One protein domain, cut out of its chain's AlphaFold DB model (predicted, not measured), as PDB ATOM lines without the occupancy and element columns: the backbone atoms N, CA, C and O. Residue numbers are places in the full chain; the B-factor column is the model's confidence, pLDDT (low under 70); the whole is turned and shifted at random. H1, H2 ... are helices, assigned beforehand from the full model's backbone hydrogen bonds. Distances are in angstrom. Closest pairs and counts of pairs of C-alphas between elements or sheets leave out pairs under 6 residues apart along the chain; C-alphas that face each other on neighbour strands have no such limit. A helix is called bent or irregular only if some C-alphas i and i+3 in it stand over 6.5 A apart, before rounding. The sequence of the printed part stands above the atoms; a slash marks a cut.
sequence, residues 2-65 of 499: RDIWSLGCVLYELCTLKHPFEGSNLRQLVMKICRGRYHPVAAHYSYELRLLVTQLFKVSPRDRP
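This is residues 2 to 65 of the 499 residues of the protein "Protein kinase domain-containing protein" of Scleropages formosus (UniProt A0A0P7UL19). Two helices, H1 and H3, pack on each other in a slanting pair running opposite ways, while H2 stands off by itself at one end of the domain's longest axis. Two stretches with no named element, residues 17 to 25 and 36 to 46, span the space between H2 and that pair, and after H3 a tail of residues 57 to 65 folds back on itself. The printed part has 64 residues with three named helices in the order H1, H2, H3 and no named strand; 35 residues are in the helices, and the class is all helix. It is compact, with a radius of gyration of the C-alphas of 11.5 A, and its C-alphas span 33 by 27 by 16 A along the three main axes.

Begin with the longest helix, H1, residues 2 to 16, and look from it to H3, residues 47 to 56. H1 and H3 touch, with 7 pairs of C-alphas within 8 A. Their closest C-alphas are those of Gly 8 and Leu 56, 5.1 A apart. Their centres are 10.8 A apart. Their lines stand at a steep tilt of 37 degrees, only just past shallow, and they run opposite ways. Now look to H2, residues 26 to 35: it touches no helix, and is apart from H1 and from H3. In the backbones of H1, H2 and H3, every O i to N i+4 pair is within hydrogen-bond range.

Find C-alpha 2 of Arg 2 at (-38.782, 0.795, -35.384); from there H1 runs 21.6 A to C-alpha 16 at (-45.906, -7.330, -54.032). Go on to Leu 26, whose C-alpha is at (-25.343, -7.618, -46.289), where H2 begins; H2 ends at Arg 35 after 14.2 A. H3 begins at Tyr 47 and runs 14.3 A to Leu 56, whose C-alpha you find at (-43.848, 3.988, -43.621). No helix is bent or irregular.

Look for the two C-alphas farthest apart in the domain at Arg 27, in H2, and Ser 46, just before H3; they are 33.2 A apart. The first and last printed C-alphas, of Arg 2 and Pro 65, are 11.8 A apart. The link from H1 to H2, 9 residues, is short, and the link from H2 to H3, 11 residues, is long. The printed part has no cut. In the B-factor column the mean pLDDT of the printed part is 94.8, and no printed residue of this predicted model is under 70.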
ATOM      1  N   ARG A   2     -39.259   1.883 -34.509       77.25
ATOM      2  CA  ARG A   2     -38.782   0.795 -35.384       77.25
ATOM      3  C   ARG A   2     -39.946  -0.067 -35.901       77.25
ATOM      4  O   ARG A   2     -39.936  -0.445 -37.062       77.25
ATOM      5  N   ASP A   3     -40.986  -0.226 -35.089       90.44
ATOM      6  CA  ASP A   3     -42.176  -1.054 -35.351       90.44
ATOM      7  C   ASP A   3     -42.973  -0.605 -36.592       90.44
ATOM      8  O   ASP A   3     -43.517  -1.422 -37.330       90.44
ATOM      9  N   ILE A   4     -42.982   0.704 -36.872       94.88
ATOM     10  CA  ILE A   4     -43.645   1.291 -38.050       94.88
ATOM     11  C   ILE A   4     -42.938   0.878 -39.347       94.88
ATOM     12  O   ILE A   4     -43.578   0.673 -40.372       94.88
ATOM     13  N   TRP A   5     -41.614   0.718 -39.305       94.56
ATOM     14  CA  TRP A   5     -40.851   0.275 -40.471       94.56
ATOM     15  C   TRP A   5     -41.100  -1.197 -40.774       94.56
ATOM     16  O   TRP A   5     -41.328  -1.550 -41.924       94.56
ATOM     17  N   SER A   6     -41.104  -2.050 -39.744       95.75
ATOM     18  CA  SER A   6     -41.453  -3.465 -39.909       95.75
ATOM     19  C   SER A   6     -42.889  -3.647 -40.397       95.75
ATOM     20  O   SER A   6     -43.126  -4.506 -41.238       95.75
ATOM     21  N   LEU A   7     -43.829  -2.800 -39.956       96.38
ATOM     22  CA  LEU A   7     -45.183  -2.769 -40.516       96.38
ATOM     23  C   LEU A   7     -45.168  -2.415 -42.011       96.38
ATOM     24  O   LEU A   7     -45.882  -3.037 -42.791       96.38
ATOM     25  N   GLY A   8     -44.332  -1.453 -42.414       96.62
ATOM     26  CA  GLY A   8     -44.096  -1.130 -43.821       96.62
ATOM     27  C   GLY A   8     -43.606  -2.327 -44.632       96.62
ATOM     28  O   GLY A   8     -44.114  -2.552 -45.727       96.62
ATOM     29  N   CYS A   9     -42.682  -3.127 -44.086       96.94
ATOM     30  CA  CYS A   9     -42.217  -4.354 -44.738       96.94
ATOM     31  C   CYS A   9     -43.357  -5.352 -44.957       96.94
ATOM     32  O   CYS A   9     -43.572  -5.772 -46.088       96.94
ATOM     33  N   VAL A  10     -44.136  -5.652 -43.912       97.38
ATOM     34  CA  VAL A  10     -45.276  -6.579 -44.010       97.38
ATOM     35  C   VAL A  10     -46.300  -6.078 -45.026       97.38
ATOM     36  O   VAL A  10     -46.727  -6.829 -45.896       97.38
ATOM     37  N   LEU A  11     -46.670  -4.795 -44.966       96.88
ATOM     38  CA  LEU A  11     -47.637  -4.216 -45.899       96.88
ATOM     39  C   LEU A  11     -47.146  -4.286 -47.352       96.88
ATOM     40  O   LEU A  11     -47.922  -4.596 -48.251       96.88
ATOM     41  N   TYR A  12     -45.862  -4.012 -47.583       97.88
ATOM     42  CA  TYR A  12     -45.253  -4.095 -48.908       97.88
ATOM     43  C   TYR A  12     -45.224  -5.533 -49.442       97.88
ATOM     44  O   TYR A  12     -45.547  -5.762 -50.609       97.88
ATOM     45  N   GLU A  13     -44.879  -6.500 -48.591       97.75
ATOM     46  CA  GLU A  13     -44.870  -7.924 -48.937       97.75
ATOM     47  C   GLU A  13     -46.270  -8.414 -49.310       97.75
ATOM     48  O   GLU A  13     -46.426  -9.092 -50.320       97.75
ATOM     49  N   LEU A  14     -47.309  -7.982 -48.592       97.44
ATOM     50  CA  LEU A  14     -48.696  -8.299 -48.945       97.44
ATOM     51  C   LEU A  14     -49.118  -7.722 -50.306       97.44
ATOM     52  O   LEU A  14     -49.955  -8.309 -50.985       97.44
ATOM     53  N   CYS A  15     -48.548  -6.585 -50.719       95.69
ATOM     54  CA  CYS A  15     -48.874  -5.957 -52.004       95.69
ATOM     55  C   CYS A  15     -48.070  -6.523 -53.182       95.69
ATOM     56  O   CYS A  15     -48.500  -6.429 -54.326       95.69
ATOM     57  N   THR A  16     -46.853  -7.014 -52.945       95.69
ATOM     58  CA  THR A  16     -45.906  -7.330 -54.032       95.69
ATOM     59  C   THR A  16     -45.434  -8.775 -54.041       95.69
ATOM     60  O   THR A  16     -44.809  -9.191 -55.016       95.69
ATOM     61  N   LEU A  17     -45.717  -9.525 -52.970       96.44
ATOM     62  CA  LEU A  17     -45.206 -10.872 -52.699       96.44
ATOM     63  C   LEU A  17     -43.670 -10.947 -52.736       96.44
ATOM     64  O   LEU A  17     -43.092 -11.994 -53.021       96.44
ATOM     65  N   LYS A  18     -43.005  -9.814 -52.482       95.50
ATOM     66  CA  LYS A  18     -41.551  -9.632 -52.521       95.50
ATOM     67  C   LYS A  18     -41.103  -8.743 -51.371       95.50
ATOM     68  O   LYS A  18     -41.871  -7.910 -50.885       95.50
ATOM     69  N   HIS A  19     -39.839  -8.862 -50.973       96.19
ATOM     70  CA  HIS A  19     -39.290  -7.979 -49.952       96.19
ATOM     71  C   HIS A  19     -39.026  -6.571 -50.518       96.19
ATOM     72  O   HIS A  19     -38.624  -6.419 -51.675       96.19
ATOM     73  N   PRO A  20     -39.206  -5.508 -49.712       96.06
ATOM     74  CA  PRO A  20     -38.944  -4.135 -50.156       96.06
ATOM     75  C   PRO A  20     -37.458  -3.863 -50.417       96.06
ATOM     76  O   PRO A  20     -37.112  -3.056 -51.284       96.06
ATOM     77  N   PHE A  21     -36.569  -4.528 -49.675       96.44
ATOM     78  CA  PHE A  21     -35.125  -4.355 -49.776       96.44
ATOM     79  C   PHE A  21     -34.444  -5.710 -49.929       96.44
ATOM     80  O   PHE A  21     -34.476  -6.535 -49.022       96.44
ATOM     81  N   GLU A  22     -33.766  -5.894 -51.055       93.75
ATOM     82  CA  GLU A  22     -32.983  -7.089 -51.366       93.75
ATOM     83  C   GLU A  22     -31.580  -6.666 -51.808       93.75
ATOM     84  O   GLU A  22     -31.413  -5.650 -52.491       93.75
ATOM     85  N   GLY A  23     -30.549  -7.417 -51.435       91.19
ATOM     86  CA  GLY A  23     -29.167  -7.146 -51.831       91.19
ATOM     87  C   GLY A  23     -28.388  -8.442 -51.990       91.19
ATOM     88  O   GLY A  23     -28.669  -9.408 -51.290       91.19
ATOM     89  N   SER A  24     -27.391  -8.457 -52.879       93.75
ATOM     90  CA  SER A  24     -26.544  -9.642 -53.092       93.75
ATOM     91  C   SER A  24     -25.641  -9.954 -51.896       93.75
ATOM     92  O   SER A  24     -25.131 -11.059 -51.763       93.75
ATOM     93  N   ASN A  25     -25.433  -8.976 -51.013       95.12
ATOM     94  CA  ASN A  25     -24.718  -9.132 -49.755       95.12
ATOM     95  C   ASN A  25     -25.259  -8.163 -48.694       95.12
ATOM     96  O   ASN A  25     -25.968  -7.196 -48.999       95.12
ATOM     97  N   LEU A  26     -24.874  -8.398 -47.435       95.00
ATOM     98  CA  LEU A  26     -25.343  -7.618 -46.289       95.00
ATOM     99  C   LEU A  26     -25.043  -6.117 -46.426       95.00
ATOM    100  O   LEU A  26     -25.886  -5.294 -46.079       95.00
ATOM    101  N   ARG A  27     -23.880  -5.737 -46.976       94.25
ATOM    102  CA  ARG A  27     -23.527  -4.323 -47.175       94.25
ATOM    103  C   ARG A  27     -24.498  -3.645 -48.139       94.25
ATOM    104  O   ARG A  27     -24.999  -2.567 -47.829       94.25
ATOM    105  N   GLN A  28     -24.771  -4.261 -49.288       94.19
ATOM    106  CA  GLN A  28     -25.709  -3.709 -50.266       94.19
ATOM    107  C   GLN A  28     -27.127  -3.608 -49.698       94.19
ATOM    108  O   GLN A  28     -27.791  -2.592 -49.906       94.19
ATOM    109  N   LEU A  29     -27.567  -4.621 -48.944       94.50
ATOM    110  CA  LEU A  29     -28.859  -4.606 -48.262       94.50
ATOM    111  C   LEU A  29     -28.952  -3.433 -47.274       94.50
ATOM    112  O   LEU A  29     -29.875  -2.624 -47.365       94.50
ATOM    113  N   VAL A  30     -27.961  -3.283 -46.389       95.25
ATOM    114  CA  VAL A  30     -27.905  -2.181 -45.415       95.25
ATOM    115  C   VAL A  30     -27.904  -0.825 -46.125       95.25
ATOM    116  O   VAL A  30     -28.666   0.058 -45.744       95.25
ATOM    117  N   MET A  31     -27.130  -0.660 -47.203       94.31
ATOM    118  CA  MET A  31     -27.121   0.587 -47.978       94.31
ATOM    119  C   MET A  31     -28.488   0.911 -48.593       94.31
ATOM    120  O   MET A  31     -28.896   2.072 -48.576       94.31
ATOM    121  N   LYS A  32     -29.211  -0.083 -49.127       93.50
ATOM    122  CA  LYS A  32     -30.564   0.118 -49.672       93.50
ATOM    123  C   LYS A  32     -31.564   0.510 -48.583       93.50
ATOM    124  O   LYS A  32     -32.324   1.456 -48.794       93.50
ATOM    125  N   ILE A  33     -31.497  -0.137 -47.417       94.75
ATOM    126  CA  ILE A  33     -32.325   0.186 -46.244       94.75
ATOM    127  C   ILE A  33     -32.049   1.618 -45.770       94.75
ATOM    128  O   ILE A  33     -32.981   2.407 -45.629       94.75
ATOM    129  N   CYS A  34     -30.780   1.993 -45.579       94.25
ATOM    130  CA  CYS A  34     -30.398   3.336 -45.128       94.25
ATOM    131  C   CYS A  34     -30.806   4.435 -46.117       94.25
ATOM    132  O   CYS A  34     -31.154   5.536 -45.701       94.25
ATOM    133  N   ARG A  35     -30.783   4.142 -47.422       93.19
ATOM    134  CA  ARG A  35     -31.230   5.072 -48.471       93.19
ATOM    135  C   ARG A  35     -32.751   5.107 -48.637       93.19
ATOM    136  O   ARG A  35     -33.246   6.008 -49.306       93.19
ATOM    137  N   GLY A  36     -33.480   4.130 -48.092       92.44
ATOM    138  CA  GLY A  36     -34.926   3.995 -48.278       92.44
ATOM    139  C   GLY A  36     -35.337   3.794 -49.741       92.44
ATOM    140  O   GLY A  36     -36.424   4.210 -50.127       92.44
ATOM    141  N   ARG A  37     -34.471   3.200 -50.575       91.44
ATOM    142  CA  ARG A  37     -34.768   2.932 -51.993       91.44
ATOM    143  C   ARG A  37     -35.349   1.529 -52.158       91.44
ATOM    144  O   ARG A  37     -34.642   0.551 -51.927       91.44
ATOM    145  N   TYR A  38     -36.600   1.455 -52.598       95.00
ATOM    146  CA  TYR A  38     -37.347   0.228 -52.878       95.00
ATOM    147  C   TYR A  38     -38.118   0.383 -54.200       95.00
ATOM    148  O   TYR A  38     -38.271   1.501 -54.700       95.00
ATOM    149  N   HIS A  39     -38.575  -0.724 -54.790       95.38
ATOM    150  CA  HIS A  39     -39.426  -0.654 -55.982       95.38
ATOM    151  C   HIS A  39     -40.820  -0.145 -55.600       95.38
ATOM    152  O   HIS A  39     -41.390  -0.625 -54.627       95.38
ATOM    153  N   PRO A  40     -41.402   0.820 -56.323       94.44
ATOM    154  CA  PRO A  40     -42.732   1.307 -55.992       94.44
ATOM    155  C   PRO A  40     -43.775   0.197 -56.160       94.44
ATOM    156  O   PRO A  40     -43.711  -0.609 -57.087       94.44
ATOM    157  N   VAL A  41     -44.764   0.190 -55.266       96.31
ATOM    158  CA  VAL A  41     -45.922  -0.708 -55.357       96.31
ATOM    159  C   VAL A  41     -46.676  -0.435 -56.665       96.31
ATOM    160  O   VAL A  41     -46.816   0.720 -57.079       96.31
ATOM    161  N   ALA A  42     -47.155  -1.500 -57.309       94.88
ATOM    162  CA  ALA A  42     -47.794  -1.443 -58.618       94.88
ATOM    163  C   ALA A  42     -48.989  -0.474 -58.667       94.88
ATOM    164  O   ALA A  42     -49.745  -0.324 -57.706       94.88
ATOM    165  N   ALA A  43     -49.176   0.180 -59.816       94.88
ATOM    166  CA  ALA A  43     -50.131   1.279 -59.972       94.88
ATOM    167  C   ALA A  43     -51.614   0.870 -59.870       94.88
ATOM    168  O   ALA A  43     -52.449   1.745 -59.664       94.88
ATOM    169  N   HIS A  44     -51.937  -0.427 -59.973       95.69
ATOM    170  CA  HIS A  44     -53.304  -0.936 -59.806       95.69
ATOM    171  C   HIS A  44     -53.817  -0.812 -58.362       95.69
ATOM    172  O   HIS A  44     -55.023  -0.844 -58.128       95.69
ATOM    173  N   TYR A  45     -52.919  -0.643 -57.388       96.44
ATOM    174  CA  TYR A  45     -53.301  -0.335 -56.017       96.44
ATOM    175  C   TYR A  45     -53.701   1.133 -55.853       96.44
ATOM    176  O   TYR A  45     -53.142   2.044 -56.482       96.44
ATOM    177  N   SER A  46     -54.629   1.367 -54.924       95.56
ATOM    178  CA  SER A  46     -55.118   2.706 -54.606       95.56
ATOM    179  C   SER A  46     -53.971   3.657 -54.257       95.56
ATOM    180  O   SER A  46     -52.954   3.282 -53.664       95.56
ATOM    181  N   TYR A  47     -54.138   4.923 -54.640       95.94
ATOM    182  CA  TYR A  47     -53.164   5.967 -54.335       95.94
ATOM    183  C   TYR A  47     -52.885   6.062 -52.827       95.94
ATOM    184  O   TYR A  47     -51.727   6.114 -52.423       95.94
ATOM    185  N   GLU A  48     -53.933   5.980 -52.003       94.75
ATOM    186  CA  GLU A  48     -53.837   6.021 -50.538       94.75
ATOM    187  C   GLU A  48     -52.940   4.918 -49.964       94.75
ATOM    188  O   GLU A  48     -52.121   5.182 -49.081       94.75
ATOM    189  N   LEU A  49     -53.036   3.694 -50.496       95.25
ATOM    190  CA  LEU A  49     -52.203   2.574 -50.058       95.25
ATOM    191  C   LEU A  49     -50.734   2.796 -50.433       95.25
ATOM    192  O   LEU A  49     -49.842   2.646 -49.596       95.25
ATOM    193  N   ARG A  50     -50.473   3.211 -51.677       96.44
ATOM    194  CA  ARG A  50     -49.111   3.505 -52.153       96.44
ATOM    195  C   ARG A  50     -48.480   4.663 -51.375       96.44
ATOM    196  O   ARG A  50     -47.296   4.613 -51.026       96.44
ATOM    197  N   LEU A  51     -49.272   5.686 -51.055       95.81
ATOM    198  CA  LEU A  51     -48.854   6.811 -50.228       95.81
ATOM    199  C   LEU A  51     -48.528   6.366 -48.798       95.81
ATOM    200  O   LEU A  51     -47.500   6.773 -48.256       95.81
ATOM    201  N   LEU A  52     -49.359   5.505 -48.204       96.06
ATOM    202  CA  LEU A  52     -49.114   4.952 -46.875       96.06
ATOM    203  C   LEU A  52     -47.783   4.189 -46.829       96.06
ATOM    204  O   LEU A  52     -46.948   4.492 -45.980       96.06
ATOM    205  N   VAL A  53     -47.534   3.278 -47.777       96.50
ATOM    206  CA  VAL A  53     -46.255   2.545 -47.883       96.50
ATOM    207  C   VAL A  53     -45.066   3.512 -47.973       96.50
ATOM    208  O   VAL A  53     -44.069   3.355 -47.271       96.50
ATOM    209  N   THR A  54     -45.201   4.577 -48.766       96.19
ATOM    210  CA  THR A  54     -44.162   5.611 -48.917       96.19
ATOM    211  C   THR A  54     -43.875   6.367 -47.619       96.19
ATOM    212  O   THR A  54     -42.736   6.746 -47.345       96.19
ATOM    213  N   GLN A  55     -44.893   6.588 -46.792       95.75
ATOM    214  CA  GLN A  55     -44.742   7.241 -45.492       95.75
ATOM    215  C   GLN A  55     -44.137   6.306 -44.436       95.75
ATOM    216  O   GLN A  55     -43.371   6.758 -43.585       95.75
ATOM    217  N   LEU A  56     -44.423   5.003 -44.510       95.81
ATOM    218  CA  LEU A  56     -43.848   3.988 -43.621       95.81
ATOM    219  C   LEU A  56     -42.334   3.814 -43.832       95.81
ATOM    220  O   LEU A  56     -41.595   3.650 -42.858       95.81
ATOM    221  N   PHE A  57     -41.859   3.938 -45.076       96.00
ATOM    222  CA  PHE A  57     -40.437   3.841 -45.438       96.00
ATOM    223  C   PHE A  57     -39.666   5.171 -45.414       96.00
ATOM    224  O   PHE A  57     -38.578   5.277 -45.986       96.00
ATOM    225  N   LYS A  58     -40.157   6.197 -44.705       95.19
ATOM    226  CA  LYS A  58     -39.354   7.407 -44.465       95.19
ATOM    227  C   LYS A  58     -38.109   7.072 -43.638       95.19
ATOM    228  O   LYS A  58     -38.201   6.482 -42.560       95.19
ATOM    229  N   VAL A  59     -36.931   7.453 -44.145       93.25
ATOM    230  CA  VAL A  59     -35.633   7.173 -43.500       93.25
ATOM    231  C   VAL A  59     -35.599   7.778 -42.098       93.25
ATOM    232  O   VAL A  59     -35.340   7.073 -41.121       93.25
ATOM    233  N   SER A  60     -35.980   9.050 -41.984       92.56
ATOM    234  CA  SER A  60     -36.179   9.726 -40.708       92.56
ATOM    235  C   SER A  60     -37.354   9.108 -39.937       92.56
ATOM    236  O   SER A  60     -38.488   9.135 -40.418       92.56
ATOM    237  N   PRO A  61     -37.147   8.597 -38.710       92.44
ATOM    238  CA  PRO A  61     -38.211   7.959 -37.934       92.44
ATOM    239  C   PRO A  61     -39.294   8.941 -37.466       92.44
ATOM    240  O   PRO A  61     -40.411   8.513 -37.196       92.44
ATOM    241  N   ARG A  62     -38.972  10.239 -37.379       92.19
ATOM    242  CA  ARG A  62     -39.909  11.307 -36.989       92.19
ATOM    243  C   ARG A  62     -40.938  11.631 -38.071       92.19
ATOM    244  O   ARG A  62     -42.031  12.065 -37.733       92.19
ATOM    245  N   ASP A  63     -40.597  11.383 -39.333       93.56
ATOM    246  CA  ASP A  63     -41.473  11.659 -40.480       93.56
ATOM    247  C   ASP A  63     -42.466  10.518 -40.734       93.56
ATOM    248  O   ASP A  63     -43.352  10.626 -41.583       93.56
ATOM    249  N   ARG A  64     -42.312   9.402 -40.012       95.06
ATOM    250  CA  ARG A  64     -43.225   8.268 -40.094       95.06
ATOM    251  C   ARG A  64     -44.491   8.577 -39.294       95.06
ATOM    252  O   ARG A  64     -44.387   9.059 -38.162       95.06
ATOM    253  N   PRO A  65     -45.680   8.264 -39.828       94.06
ATOM    254  CA  PRO A  65     -46.923   8.466 -39.102       94.06
ATOM    255  C   PRO A  65     -46.975   7.568 -37.860       94.06
ATOM    256  O   PRO A  65     -46.446   6.454 -37.843       94.06
TER     257      PRO A  65